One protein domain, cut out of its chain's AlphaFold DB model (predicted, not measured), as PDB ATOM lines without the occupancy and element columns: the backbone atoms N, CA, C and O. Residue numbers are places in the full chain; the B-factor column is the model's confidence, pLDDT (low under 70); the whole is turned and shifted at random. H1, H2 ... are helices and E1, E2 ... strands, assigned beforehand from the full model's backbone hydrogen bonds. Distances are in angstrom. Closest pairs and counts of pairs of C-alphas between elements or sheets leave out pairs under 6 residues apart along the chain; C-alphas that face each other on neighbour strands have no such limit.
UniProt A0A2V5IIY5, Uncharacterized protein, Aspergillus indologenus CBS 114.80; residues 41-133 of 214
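This is residues 41 to 133 of the 214 residues of an uncharacterized protein of Aspergillus indologenus CBS 114.80 (UniProt A0A2V5IIY5). A strongly twisted sheet of four strands forms a wall, with both helices packed over the same face: H2 along the E2 and E1 side, and H1 at the other edge, along E3. The E3 to E4 hairpin and the long loop of residues 104 to 116 reach out at opposite ends of the longest axis. The printed part has 93 residues, with E1, E2, H1, E3, E4 and H2 in that order along the chain; the sheet runs E2, E1, E4, E3 and is mixed. The class is mixed, helices and strands, with under half of the residues, 42, in named elements. The whole is compact, with a radius of gyration of the C-alphas of 12.4 A and spans of 40 by 30 by 22 A.

Look first at E1, residues 48 to 52, an inner strand, and E2, residues 57 to 61, an edge strand: they form an antiparallel hairpin, with N 50 and O 59 2.9 A apart, within hydrogen-bond range. On the other side of E1 find E4, residues 97 to 103, parallel to it, with N 49 and O 99 at 2.8 A. E3, residues 82 to 90, is the other edge strand and makes an antiparallel hairpin with E4, with N 85 and O 100 at 2.9 A; it bends by 84 degrees at residue 86. H1, residues 68 to 73, touches E3, the closest C-alphas being those of Leu 71 and Phe 82, 6.0 A apart. H1 is on the sheet, over E3, and runs along the strands. E2, H1 and E3 form a split strand-helix-strand unit, two strands of one sheet joined through a helix, with E1 and E4 between them in the sheet, and its crossover is right-handed. H2, residues 117 to 126, is on the same face as H1 at a height over the sheet of 8.8 A, making two layers, a helix on one face of a sheet. H2 lies over E2 and only just over E1, on which 3 of its C-alphas fall, and stands at 5 degrees to E2 on the local plane. H2 touches E2, closest at the C-alphas of Ser 124 and Leu 61, 5.5 A; H1 and H2 are apart. Every O i to N i+4 pair is within hydrogen-bond range in H2, and 1 of 2 in H1.

Find C-alpha 48 at (53.118, -41.455, 8.734), where E1 begins its 13.3 A; E2 spans 13.2 A and H1 9.5 A. E3 starts at C-alpha 82, (45.953, -49.643, 10.423), and measures 19.8 A; E4 measures 19.7 A. H2 runs 14.5 A to C-alpha 126 at (52.196, -43.650, 22.000).

The two C-alphas farthest apart are those of Asp 95 and Gly 110, 40.3 A. The printed part has no cut, and the long link is E4 to H2. Near the end, residues 130 to 131 pair antiparallel with residues 59 to 60 of E2. Mean pLDDT of the printed part is 87.3; look for values under 70 at residues 105 to 113.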
ATOM      1  N   GLY A  41      56.278 -56.466   5.379       85.12
ATOM      2  CA  GLY A  41      55.848 -55.313   4.594       85.12
ATOM      3  C   GLY A  41      56.942 -54.256   4.404       85.12
ATOM      4  O   GLY A  41      58.092 -54.458   4.797       85.12
ATOM      5  N   PRO A  42      56.625 -53.145   3.725       88.50
ATOM      6  CA  PRO A  42      57.581 -52.074   3.472       88.50
ATOM      7  C   PRO A  42      57.982 -51.325   4.752       88.50
ATOM      8  O   PRO A  42      57.209 -51.191   5.705       88.50
ATOM      9  N   LEU A  43      59.204 -50.790   4.735       91.44
ATOM     10  CA  LEU A  43      59.705 -49.888   5.768       91.44
ATOM     11  C   LEU A  43      58.934 -48.562   5.724       91.44
ATOM     12  O   LEU A  43      58.758 -47.969   4.656       91.44
ATOM     13  N   LEU A  44      58.509 -48.076   6.887       91.94
ATOM     14  CA  LEU A  44      57.814 -46.804   7.000       91.94
ATOM     15  C   LEU A  44      58.801 -45.626   6.915       91.94
ATOM     16  O   LEU A  44      59.965 -45.704   7.314       91.94
ATOM     17  N   ALA A  45      58.312 -44.508   6.381       91.38
ATOM     18  CA  ALA A  45      58.988 -43.226   6.383       91.38
ATOM     19  C   ALA A  45      59.192 -42.734   7.823       91.38
ATOM     20  O   ALA A  45      58.677 -43.303   8.780       91.38
ATOM     21  N   GLY A  46      59.933 -41.636   7.988       93.12
ATOM     22  CA  GLY A  46      60.149 -41.065   9.320       93.12
ATOM     23  C   GLY A  46      58.845 -40.686  10.037       93.12
ATOM     24  O   GLY A  46      58.781 -40.750  11.266       93.12
ATOM     25  N   TRP A  47      57.828 -40.320   9.253       95.94
ATOM     26  CA  TRP A  47      56.496 -39.949   9.705       95.94
ATOM     27  C   TRP A  47      55.426 -40.566   8.802       95.94
ATOM     28  O   TRP A  47      55.584 -40.613   7.577       95.94
ATOM     29  N   SER A  48      54.322 -40.980   9.415       96.75
ATOM     30  CA  SER A  48      53.118 -41.455   8.734       96.75
ATOM     31  C   SER A  48      51.908 -40.631   9.172       96.75
ATOM     32  O   SER A  48      51.840 -40.195  10.322       96.75
ATOM     33  N   LEU A  49      50.950 -40.442   8.271       96.81
ATOM     34  CA  LEU A  49      49.629 -39.888   8.555       96.81
ATOM     35  C   LEU A  49      48.645 -41.031   8.756       96.81
ATOM     36  O   LEU A  49      48.453 -41.823   7.841       96.81
ATOM     37  N   ALA A  50      48.039 -41.114   9.936       95.31
ATOM     38  CA  ALA A  50      46.977 -42.067  10.223       95.31
ATOM     39  C   ALA A  50      45.621 -41.361  10.176       95.31
ATOM     40  O   ALA A  50      45.445 -40.338  10.843       95.31
ATOM     41  N   ILE A  51      44.701 -41.889   9.367       94.06
ATOM     42  CA  ILE A  51      43.381 -41.312   9.108       94.06
ATOM     43  C   ILE A  51      42.264 -42.286   9.482       94.06
ATOM     44  O   ILE A  51      42.298 -43.451   9.087       94.06
ATOM     45  N   ASN A  52      41.253 -41.782  10.188       92.00
ATOM     46  CA  ASN A  52      39.921 -42.371  10.190       92.00
ATOM     47  C   ASN A  52      39.088 -41.649   9.116       92.00
ATOM     48  O   ASN A  52      38.848 -40.445   9.219       92.00
ATOM     49  N   LEU A  53      38.696 -42.373   8.064       87.94
ATOM     50  CA  LEU A  53      37.945 -41.816   6.934       87.94
ATOM     51  C   LEU A  53      36.473 -41.543   7.267       87.94
ATOM     52  O   LEU A  53      35.882 -40.660   6.649       87.94
ATOM     53  N   GLU A  54      35.893 -42.241   8.243       86.50
ATOM     54  CA  GLU A  54      34.504 -42.038   8.660       86.50
ATOM     55  C   GLU A  54      34.331 -40.715   9.411       86.50
ATOM     56  O   GLU A  54      33.367 -39.979   9.194       86.50
ATOM     57  N   THR A  55      35.282 -40.395  10.294       89.12
ATOM     58  CA  THR A  55      35.224 -39.200  11.153       89.12
ATOM     59  C   THR A  55      36.090 -38.045  10.656       89.12
ATOM     60  O   THR A  55      36.094 -36.966  11.255       89.12
ATOM     61  N   ASP A  56      36.825 -38.242   9.557       92.94
ATOM     62  CA  ASP A  56      37.838 -37.315   9.045       92.94
ATOM     63  C   ASP A  56      38.920 -36.963  10.082       92.94
ATOM     64  O   ASP A  56      39.514 -35.883  10.027       92.94
ATOM     65  N   ASP A  57      39.189 -37.823  11.063       94.00
ATOM     66  CA  ASP A  57      40.226 -37.579  12.066       94.00
ATOM     67  C   ASP A  57      41.601 -38.013  11.581       94.00
ATOM     68  O   ASP A  57      41.758 -39.022  10.900       94.00
ATOM     69  N   LEU A  58      42.611 -37.202  11.905       95.56
ATOM     70  CA  LEU A  58      43.930 -37.305  11.303       95.56
ATOM     71  C   LEU A  58      45.015 -37.018  12.339       95.56
ATOM     72  O   LEU A  58      44.995 -35.982  13.011       95.56
ATOM     73  N   VAL A  59      45.992 -37.913  12.434       96.69
ATOM     74  CA  VAL A  59      47.139 -37.772  13.338       96.69
ATOM     75  C   VAL A  59      48.448 -38.081  12.618       96.69
ATOM     76  O   VAL A  59      48.499 -38.889  11.690       96.69
ATOM     77  N   PHE A  60      49.531 -37.451  13.062       97.19
ATOM     78  CA  PHE A  60      50.889 -37.812  12.677       97.19
ATOM     79  C   PHE A  60      51.440 -38.839  13.656       97.19
ATOM     80  O   PHE A  60      51.302 -38.673  14.865       97.19
ATOM     81  N   LEU A  61      52.127 -39.848  13.130       96.88
ATOM     82  CA  LEU A  61      52.841 -40.873  13.886       96.88
ATOM     83  C   LEU A  61      54.325 -40.834  13.517       96.88
ATOM     84  O   LEU A  61      54.662 -40.780  12.330       96.88
ATOM     85  N   LYS A  62      55.223 -40.904  14.505       96.25
ATOM     86  CA  LYS A  62      56.666 -40.995  14.258       96.25
ATOM     87  C   LYS A  62      57.062 -42.455  14.046       96.25
ATOM     88  O   LYS A  62      57.362 -43.176  14.992       96.25
ATOM     89  N   THR A  63      57.075 -42.883  12.793       95.06
ATOM     90  CA  THR A  63      57.183 -44.293  12.381       95.06
ATOM     91  C   THR A  63      58.579 -44.700  11.902       95.06
ATOM     92  O   THR A  63      58.775 -45.813  11.415       95.06
ATOM     93  N   ALA A  64      59.575 -43.828  12.088       94.06
ATOM     94  CA  ALA A  64      60.964 -44.094  11.730       94.06
ATOM     95  C   ALA A  64      61.478 -45.424  12.317       94.06
ATOM     96  O   ALA A  64      61.538 -45.587  13.534       94.06
ATOM     97  N   GLY A  65      61.913 -46.337  11.444       90.50
ATOM     98  CA  GLY A  65      62.510 -47.621  11.835       90.50
ATOM     99  C   GLY A  65      61.522 -48.779  11.996       90.50
ATOM    100  O   GLY A  65      61.953 -49.886  12.309       90.50
ATOM    101  N   TYR A  66      60.231 -48.554  11.748       91.50
ATOM    102  CA  TYR A  66      59.195 -49.585  11.805       91.50
ATOM    103  C   TYR A  66      58.777 -50.042  10.403       91.50
ATOM    104  O   TYR A  66      58.866 -49.280   9.440       91.50
ATOM    105  N   HIS A  67      58.305 -51.285  10.287       91.44
ATOM    106  CA  HIS A  67      57.680 -51.807   9.066       91.44
ATOM    107  C   HIS A  67      56.158 -51.764   9.201       91.44
ATOM    108  O   HIS A  67      55.634 -51.733  10.316       91.44
ATOM    109  N   SER A  68      55.433 -51.770   8.081       86.31
ATOM    110  CA  SER A  68      53.965 -51.713   8.101       86.31
ATOM    111  C   SER A  68      53.330 -52.866   8.886       86.31
ATOM    112  O   SER A  68      52.325 -52.654   9.557       86.31
ATOM    113  N   GLY A  69      53.935 -54.060   8.873       85.06
ATOM    114  CA  GLY A  69      53.455 -55.213   9.635       85.06
ATOM    115  C   GLY A  69      53.490 -55.014  11.154       85.06
ATOM    116  O   GLY A  69      52.710 -55.634  11.872       85.06
ATOM    117  N   TYR A  70      54.302 -54.082  11.665       88.31
ATOM    118  CA  TYR A  70      54.280 -53.716  13.084       88.31
ATOM    119  C   TYR A  70      52.910 -53.165  13.512       88.31
ATOM    120  O   TYR A  70      52.422 -53.498  14.587       88.31
ATOM    121  N   LEU A  71      52.250 -52.374  12.661       86.00
ATOM    122  CA  LEU A  71      50.933 -51.791  12.956       86.00
ATOM    123  C   LEU A  71      49.802 -52.833  12.947       86.00
ATOM    124  O   LEU A  71      48.763 -52.617  13.562       86.00
ATOM    125  N   GLN A  72      50.015 -53.978  12.293       78.88
ATOM    126  CA  GLN A  72      49.074 -55.099  12.322       78.88
ATOM    127  C   GLN A  72      49.168 -55.892  13.632       78.88
ATOM    128  O   GLN A  72      48.175 -56.435  14.096       78.88
ATOM    129  N   VAL A  73      50.348 -55.937  14.256       82.38
ATOM    130  CA  VAL A  73      50.560 -56.637  15.537       82.38
ATOM    131  C   VAL A  73      50.226 -55.745  16.736       82.38
ATOM    132  O   VAL A  73      49.850 -56.247  17.793       82.38
ATOM    133  N   HIS A  74      50.352 -54.427  16.572       84.06
ATOM    134  CA  HIS A  74      50.185 -53.437  17.636       84.06
ATOM    135  C   HIS A  74      49.050 -52.461  17.289       84.06
ATOM    136  O   HIS A  74      49.335 -51.356  16.813       84.06
ATOM    137  N   PRO A  75      47.775 -52.857  17.497       82.88
ATOM    138  CA  PRO A  75      46.630 -52.003  17.198       82.88
ATOM    139  C   PRO A  75      46.609 -50.746  18.071       82.88
ATOM    140  O   PRO A  75      47.216 -50.679  19.146       82.88
ATOM    141  N   ALA A  76      45.866 -49.747  17.611       83.31
ATOM    142  CA  ALA A  76      45.556 -48.576  18.412       83.31
ATOM    143  C   ALA A  76      44.669 -48.929  19.619       83.31
ATOM    144  O   ALA A  76      44.012 -49.977  19.633       83.31
ATOM    145  N   PRO A  77      44.609 -48.048  20.639       80.44
ATOM    146  CA  PRO A  77      43.577 -48.114  21.668       80.44
ATOM    147  C   PRO A  77      42.189 -48.336  21.051       80.44
ATOM    148  O   PRO A  77      41.876 -47.789  19.996       80.44
ATOM    149  N   GLY A  78      41.375 -49.182  21.682       76.19
ATOM    150  CA  GLY A  78      40.098 -49.623  21.109       76.19
ATOM    151  C   GLY A  78      40.216 -50.726  20.050       76.19
ATOM    152  O   GLY A  78      39.199 -51.127  19.509       76.19
ATOM    153  N   GLY A  79      41.428 -51.230  19.782       77.81
ATOM    154  CA  GLY A  79      41.693 -52.395  18.930       77.81
ATOM    155  C   GLY A  79      41.617 -52.127  17.424       77.81
ATOM    156  O   GLY A  79      41.557 -53.068  16.642       77.81
ATOM    157  N   ALA A  80      41.656 -50.861  17.008       83.00
ATOM    158  CA  ALA A  80      41.683 -50.497  15.597       83.00
ATOM    159  C   ALA A  80      43.046 -50.822  14.963       83.00
ATOM    160  O   ALA A  80      44.093 -50.380  15.455       83.00
ATOM    161  N   HIS A  81      43.036 -51.557  13.853       85.81
ATOM    162  CA  HIS A  81      44.230 -51.789  13.044       85.81
ATOM    163  C   HIS A  81      44.391 -50.716  11.975       85.81
ATOM    164  O   HIS A  81      43.445 -50.025  11.611       85.81
ATOM    165  N   PHE A  82      45.624 -50.572  11.493       87.50
ATOM    166  CA  PHE A  82      45.953 -49.643  10.423       87.50
ATOM    167  C   PHE A  82      46.598 -50.371   9.257       87.50
ATOM    168  O   PHE A  82      47.587 -51.092   9.424       87.50
ATOM    169  N   LEU A  83      46.081 -50.107   8.065       87.19
ATOM    170  CA  LEU A  83      46.621 -50.595   6.808       87.19
ATOM    171  C   LEU A  83      47.360 -49.476   6.081       87.19
ATOM    172  O   LEU A  83      46.991 -48.303   6.135       87.19
ATOM    173  N   LEU A  84      48.438 -49.845   5.396       90.94
ATOM    174  CA  LEU A  84      49.258 -48.917   4.629       90.94
ATOM    175  C   LEU A  84      48.698 -48.766   3.211       90.94
ATOM    176  O   LEU A  84      48.505 -49.760   2.516       90.94
ATOM    177  N   LYS A  85      48.502 -47.524   2.756       90.38
ATOM    178  CA  LYS A  85      48.249 -47.228   1.340       90.38
ATOM    179  C   LYS A  85      49.540 -47.292   0.526       90.38
ATOM    180  O   LYS A  85      50.614 -46.935   1.005       90.38
ATOM    181  N   GLU A  86      49.418 -47.701  -0.735       87.69
ATOM    182  CA  GLU A  86      50.556 -47.800  -1.662       87.69
ATOM    183  C   GLU A  86      51.117 -46.431  -2.076       87.69
ATOM    184  O   GLU A  86      52.261 -46.323  -2.523       87.69
ATOM    185  N   TRP A  87      50.325 -45.373  -1.915       90.56
ATOM    186  CA  TRP A  87      50.705 -44.001  -2.215       90.56
ATOM    187  C   TRP A  87      51.046 -43.201  -0.952       90.56
ATOM    188  O   TRP A  87      50.611 -43.482   0.163       90.56
ATOM    189  N   MET A  88      51.844 -42.154  -1.153       93.69
ATOM    190  CA  MET A  88      52.279 -41.222  -0.116       93.69
ATOM    191  C   MET A  88      51.730 -39.821  -0.388       93.69
ATOM    192  O   MET A  88      51.422 -39.473  -1.528       93.69
ATOM    193  N   VAL A  89      51.681 -38.985   0.649       94.44
ATOM    194  CA  VAL A  89      51.316 -37.567   0.527       94.44
ATOM    195  C   VAL A  89      52.514 -36.665   0.777       94.44
ATOM    196  O   VAL A  89      53.311 -36.895   1.689       94.44
ATOM    197  N   LYS A  90      52.638 -35.612  -0.035       94.25
ATOM    198  CA  LYS A  90      53.708 -34.627   0.107       94.25
ATOM    199  C   LYS A  90      53.433 -33.703   1.294       94.25
ATOM    200  O   LYS A  90      52.314 -33.218   1.476       94.25
ATOM    201  N   SER A  91      54.474 -33.423   2.069       94.56
ATOM    202  CA  SER A  91      54.455 -32.423   3.131       94.56
ATOM    203  C   SER A  91      54.040 -31.047   2.602       94.56
ATOM    204  O   SER A  91      54.402 -30.657   1.493       94.56
ATOM    205  N   ARG A  92      53.293 -30.294   3.417       91.88
ATOM    206  CA  ARG A  92      52.936 -28.899   3.118       91.88
ATOM    207  C   ARG A  92      54.158 -27.979   3.098       91.88
ATOM    208  O   ARG A  92      54.251 -27.091   2.257       91.88
ATOM    209  N   ASP A  93      55.080 -28.210   4.030       91.94
ATOM    210  CA  ASP A  93      56.127 -27.249   4.394       91.94
ATOM    211  C   ASP A  93      57.541 -27.730   3.998       91.94
ATOM    212  O   ASP A  93      58.534 -27.060   4.276       91.94
ATOM    213  N   SER A  94      57.659 -28.902   3.361       92.81
ATOM    214  CA  SER A  94      58.943 -29.492   2.963       92.81
ATOM    215  C   SER A  94      58.820 -30.422   1.751       92.81
ATOM    216  O   SER A  94      57.724 -30.717   1.279       92.81
ATOM    217  N   ASP A  95      59.951 -30.935   1.263       92.75
ATOM    218  CA  ASP A  95      59.983 -31.971   0.220       92.75
ATOM    219  C   ASP A  95      59.835 -33.405   0.765       92.75
ATOM    220  O   ASP A  95      60.016 -34.375   0.027       92.75
ATOM    221  N   ALA A  96      59.500 -33.563   2.049       92.50
ATOM    222  CA  ALA A  96      59.229 -34.872   2.631       92.50
ATOM    223  C   ALA A  96      57.915 -35.469   2.100       92.50
ATOM    224  O   ALA A  96      56.964 -34.749   1.796       92.50
ATOM    225  N   ASN A  97      57.855 -36.801   2.058       94.06
ATOM    226  CA  ASN A  97      56.636 -37.557   1.795       94.06
ATOM    227  C   ASN A  97      56.288 -38.399   3.021       94.06
ATOM    228  O   ASN A  97      57.179 -38.935   3.687       94.06
ATOM    229  N   PHE A  98      54.997 -38.518   3.298       95.62
ATOM    230  CA  PHE A  98      54.464 -39.277   4.417       95.62
ATOM    231  C   PHE A  98      53.661 -40.458   3.897       95.62
ATOM    232  O   PHE A  98      52.860 -40.313   2.972       95.62
ATOM    233  N   ASN A  99      53.857 -41.617   4.518       95.56
ATOM    234  CA  ASN A  99      52.947 -42.740   4.320       95.56
ATOM    235  C   ASN A  99      51.551 -42.368   4.798       95.56
ATOM    236  O   ASN A  99      51.421 -41.620   5.771       95.56
ATOM    237  N   VAL A 100      50.534 -42.953   4.173       95.56
ATOM    238  CA  VAL A 100      49.157 -42.853   4.650       95.56
ATOM    239  C   VAL A 100      48.704 -44.203   5.180       95.56
ATOM    240  O   VAL A 100      48.826 -45.226   4.511       95.56
ATOM    241  N   LEU A 101      48.223 -44.182   6.415       93.94
ATOM    242  CA  LEU A 101      47.688 -45.308   7.152       93.94
ATOM    243  C   LEU A 101      46.191 -45.069   7.334       93.94
ATOM    244  O   LEU A 101      45.815 -43.999   7.802       93.94
ATOM    245  N   TYR A 102      45.350 -46.032   6.990       91.19
ATOM    246  CA  TYR A 102      43.902 -45.937   7.189       91.19
ATOM    247  C   TYR A 102      43.437 -46.996   8.179       91.19
ATOM    248  O   TYR A 102      44.069 -48.050   8.277       91.19
ATOM    249  N   VAL A 103      42.385 -46.680   8.931       88.25
ATOM    250  CA  VAL A 103      41.742 -47.633   9.842       88.25
ATOM    251  C   VAL A 103      41.236 -48.829   9.037       88.25
ATOM    252  O   VAL A 103      40.660 -48.658   7.965       88.25
ATOM    253  N   ASP A 104      41.529 -50.029   9.523       80.44
ATOM    254  CA  ASP A 104      41.004 -51.263   8.960       80.44
ATOM    255  C   ASP A 104      39.598 -51.524   9.500       80.44
ATOM    256  O   ASP A 104      39.427 -51.884  10.667       80.44
ATOM    257  N   ASP A 105      38.601 -51.339   8.641       66.94
ATOM    258  CA  ASP A 105      37.194 -51.527   8.991       66.94
ATOM    259  C   ASP A 105      36.775 -53.015   8.921       66.94
ATOM    260  O   ASP A 105      35.655 -53.362   9.295       66.94
ATOM    261  N   TYR A 106      37.668 -53.919   8.485       57.28
ATOM    262  CA  TYR A 106      37.393 -55.355   8.306       57.28
ATOM    263  C   TYR A 106      37.639 -56.226   9.538       57.28
ATOM    264  O   TYR A 106      37.672 -57.454   9.435       57.28
ATOM    265  N   ASN A 107      37.797 -55.639  10.722       55.25
ATOM    266  CA  ASN A 107      37.996 -56.437  11.923       55.25
ATOM    267  C   ASN A 107      36.735 -57.268  12.244       55.25
ATOM    268  O   ASN A 107      35.764 -56.777  12.817       55.25
ATOM    269  N   GLU A 108      36.779 -58.564  11.909       47.97
ATOM    270  CA  GLU A 108      35.725 -59.561  12.170       47.97
ATOM    271  C   GLU A 108      35.386 -59.715  13.667       47.97
ATOM    272  O   GLU A 108      34.392 -60.348  14.025       47.97
ATOM    273  N   GLU A 109      36.193 -59.135  14.560       55.12
ATOM    274  CA  GLU A 109      36.048 -59.261  16.010       55.12
ATOM    275  C   GLU A 109      34.879 -58.443  16.605       55.12
ATOM    276  O   GLU A 109      34.531 -58.649  17.769       55.12
ATOM    277  N   GLY A 110      34.192 -57.608  15.814       47.84
ATOM    278  CA  GLY A 110      32.852 -57.094  16.136       47.84
ATOM    279  C   GLY A 110      32.684 -55.565  16.082       47.84
ATOM    280  O   GLY A 110      33.653 -54.820  15.969       47.84
ATOM    281  N   PRO A 111      31.436 -55.068  16.200       50.78
ATOM    282  CA  PRO A 111      31.084 -53.649  16.033       50.78
ATOM    283  C   PRO A 111      31.641 -52.708  17.119       50.78
ATOM    284  O   PRO A 111      31.498 -51.493  16.997       50.78
ATOM    285  N   ASP A 112      32.270 -53.244  18.168       52.97
ATOM    286  CA  ASP A 112      32.805 -52.470  19.295       52.97
ATOM    287  C   ASP A 112      34.241 -51.956  19.058       52.97
ATOM    288  O   ASP A 112      34.748 -51.151  19.842       52.97
ATOM    289  N   PHE A 113      34.896 -52.365  17.965       63.56
ATOM    290  CA  PHE A 113      36.264 -51.963  17.605       63.56
ATOM    291  C   PHE A 113      36.315 -50.651  16.802       63.56
ATOM    292  O   PHE A 113      37.069 -50.512  15.841       63.56
ATOM    293  N   GLN A 114      35.507 -49.661  17.189       71.12
ATOM    294  CA  GLN A 114      35.474 -48.366  16.506       71.12
ATOM    295  C   GLN A 114      36.679 -47.496  16.886       71.12
ATOM    296  O   GLN A 114      36.944 -47.204  18.060       71.12
ATOM    297  N   CYS A 115      37.406 -47.018  15.874       82.94
ATOM    298  CA  CYS A 115      38.488 -46.057  16.062       82.94
ATOM    299  C   CYS A 115      37.919 -44.656  16.331       82.94
ATOM    300  O   CYS A 115      37.759 -43.848  15.421       82.94
ATOM    301  N   THR A 116      37.604 -44.335  17.587       89.50
ATOM    302  CA  THR A 116      37.180 -42.974  17.944       89.50
ATOM    303  C   THR A 116      38.322 -41.966  17.787       89.50
ATOM    304  O   THR A 116      39.509 -42.317  17.784       89.50
ATOM    305  N   ARG A 117      37.979 -40.674  17.729       91.81
ATOM    306  CA  ARG A 117      38.965 -39.588  17.744       91.81
ATOM    307  C   ARG A 117      39.902 -39.695  18.945       91.81
ATOM    308  O   ARG A 117      41.110 -39.533  18.804       91.81
ATOM    309  N   GLU A 118      39.359 -39.972  20.128       91.81
ATOM    310  CA  GLU A 118      40.127 -40.105  21.364       91.81
ATOM    311  C   GLU A 118      41.148 -41.242  21.267       91.81
ATOM    312  O   GLU A 118      42.312 -41.036  21.618       91.81
ATOM    313  N   ASN A 119      40.741 -42.389  20.715       90.44
ATOM    314  CA  ASN A 119      41.616 -43.536  20.478       90.44
ATOM    315  C   ASN A 119      42.760 -43.176  19.523       90.44
ATOM    316  O   ASN A 119      43.921 -43.484  19.793       90.44
ATOM    317  N   LEU A 120      42.453 -42.466  18.435       91.81
ATOM    318  CA  LEU A 120      43.441 -42.040  17.445       91.81
ATOM    319  C   LEU A 120      44.439 -41.024  18.025       91.81
ATOM    320  O   LEU A 120      45.649 -41.109  17.795       91.81
ATOM    321  N   VAL A 121      43.956 -40.073  18.826       94.38
ATOM    322  CA  VAL A 121      44.805 -39.092  19.512       94.38
ATOM    323  C   VAL A 121      45.689 -39.774  20.553       94.38
ATOM    324  O   VAL A 121      46.880 -39.465  20.631       94.38
ATOM    325  N   GLU A 122      45.160 -40.711  21.338       93.75
ATOM    326  CA  GLU A 122      45.964 -41.498  22.273       93.75
ATOM    327  C   GLU A 122      47.027 -42.324  21.543       93.75
ATOM    328  O   GLU A 122      48.200 -42.282  21.925       93.75
ATOM    329  N   PHE A 123      46.657 -42.970  20.437       92.38
ATOM    330  CA  PHE A 123      47.592 -43.697  19.589       92.38
ATOM    331  C   PHE A 123      48.734 -42.799  19.114       92.38
ATOM    332  O   PHE A 123      49.904 -43.163  19.229       92.38
ATOM    333  N   SER A 124      48.424 -41.577  18.676       95.31
ATOM    334  CA  SER A 124      49.456 -40.620  18.273       95.31
ATOM    335  C   SER A 124      50.457 -40.342  19.390       95.31
ATOM    336  O   SER A 124      51.658 -40.293  19.138       95.31
ATOM    337  N   ARG A 125      50.007 -40.262  20.648       94.56
ATOM    338  CA  ARG A 125      50.890 -40.031  21.799       94.56
ATOM    339  C   ARG A 125      51.826 -41.211  22.039       94.56
ATOM    340  O   ARG A 125      53.000 -40.979  22.317       94.56
ATOM    341  N   TRP A 126      51.351 -42.449  21.889       92.88
ATOM    342  CA  TRP A 126      52.196 -43.650  22.000       92.88
ATOM    343  C   TRP A 126      53.329 -43.643  20.971       92.88
ATOM    344  O   TRP A 126      54.460 -44.023  21.270       92.88
ATOM    345  N   TRP A 127      53.047 -43.118  19.782       94.19
ATOM    346  CA  TRP A 127      54.000 -42.976  18.686       94.19
ATOM    347  C   TRP A 127      54.805 -41.671  18.715       94.19
ATOM    348  O   TRP A 127      55.443 -41.337  17.720       94.19
ATOM    349  N   ASN A 128      54.805 -40.913  19.820       96.38
ATOM    350  CA  ASN A 128      55.443 -39.586  19.906       96.38
ATOM    351  C   ASN A 128      55.032 -38.639  18.760       96.38
ATOM    352  O   ASN A 128      55.843 -37.877  18.226       96.38
ATOM    353  N   GLY A 129      53.775 -38.753  18.360       96.44
ATOM    354  CA  GLY A 129      53.117 -37.995  17.320       96.44
ATOM    355  C   GLY A 129      52.165 -36.937  17.869       96.44
ATOM    356  O   GLY A 129      52.252 -36.547  19.036       96.44
ATOM    357  N   TYR A 130      51.282 -36.434  17.009       96.88
ATOM    358  CA  TYR A 130      50.330 -35.387  17.373       96.88
ATOM    359  C   TYR A 130      49.086 -35.384  16.485       96.88
ATOM    360  O   TYR A 130      49.103 -35.849  15.348       96.88
ATOM    361  N   GLU A 131      48.006 -34.817  17.014       97.12
ATOM    362  CA  GLU A 131      46.769 -34.598  16.273       97.12
ATOM    363  C   GLU A 131      46.896 -33.422  15.308       97.12
ATOM    364  O   GLU A 131      47.318 -32.328  15.699       97.12
ATOM    365  N   LEU A 132      46.475 -33.618  14.058       95.69
ATOM    366  CA  LEU A 132      46.384 -32.520  13.110       95.69
ATOM    367  C   LEU A 132      45.096 -31.746  13.343       95.69
ATOM    368  O   LEU A 132      44.001 -32.302  13.384       95.69
ATOM    369  N   THR A 133      45.214 -30.424  13.404       95.56
ATOM    370  CA  THR A 133      44.070 -29.525  13.572       95.56
ATOM    371  C   THR A 133      44.157 -28.339  12.608       95.56
ATOM    372  O   THR A 133      45.167 -28.124  11.933       95.56
TER     373      THR A 133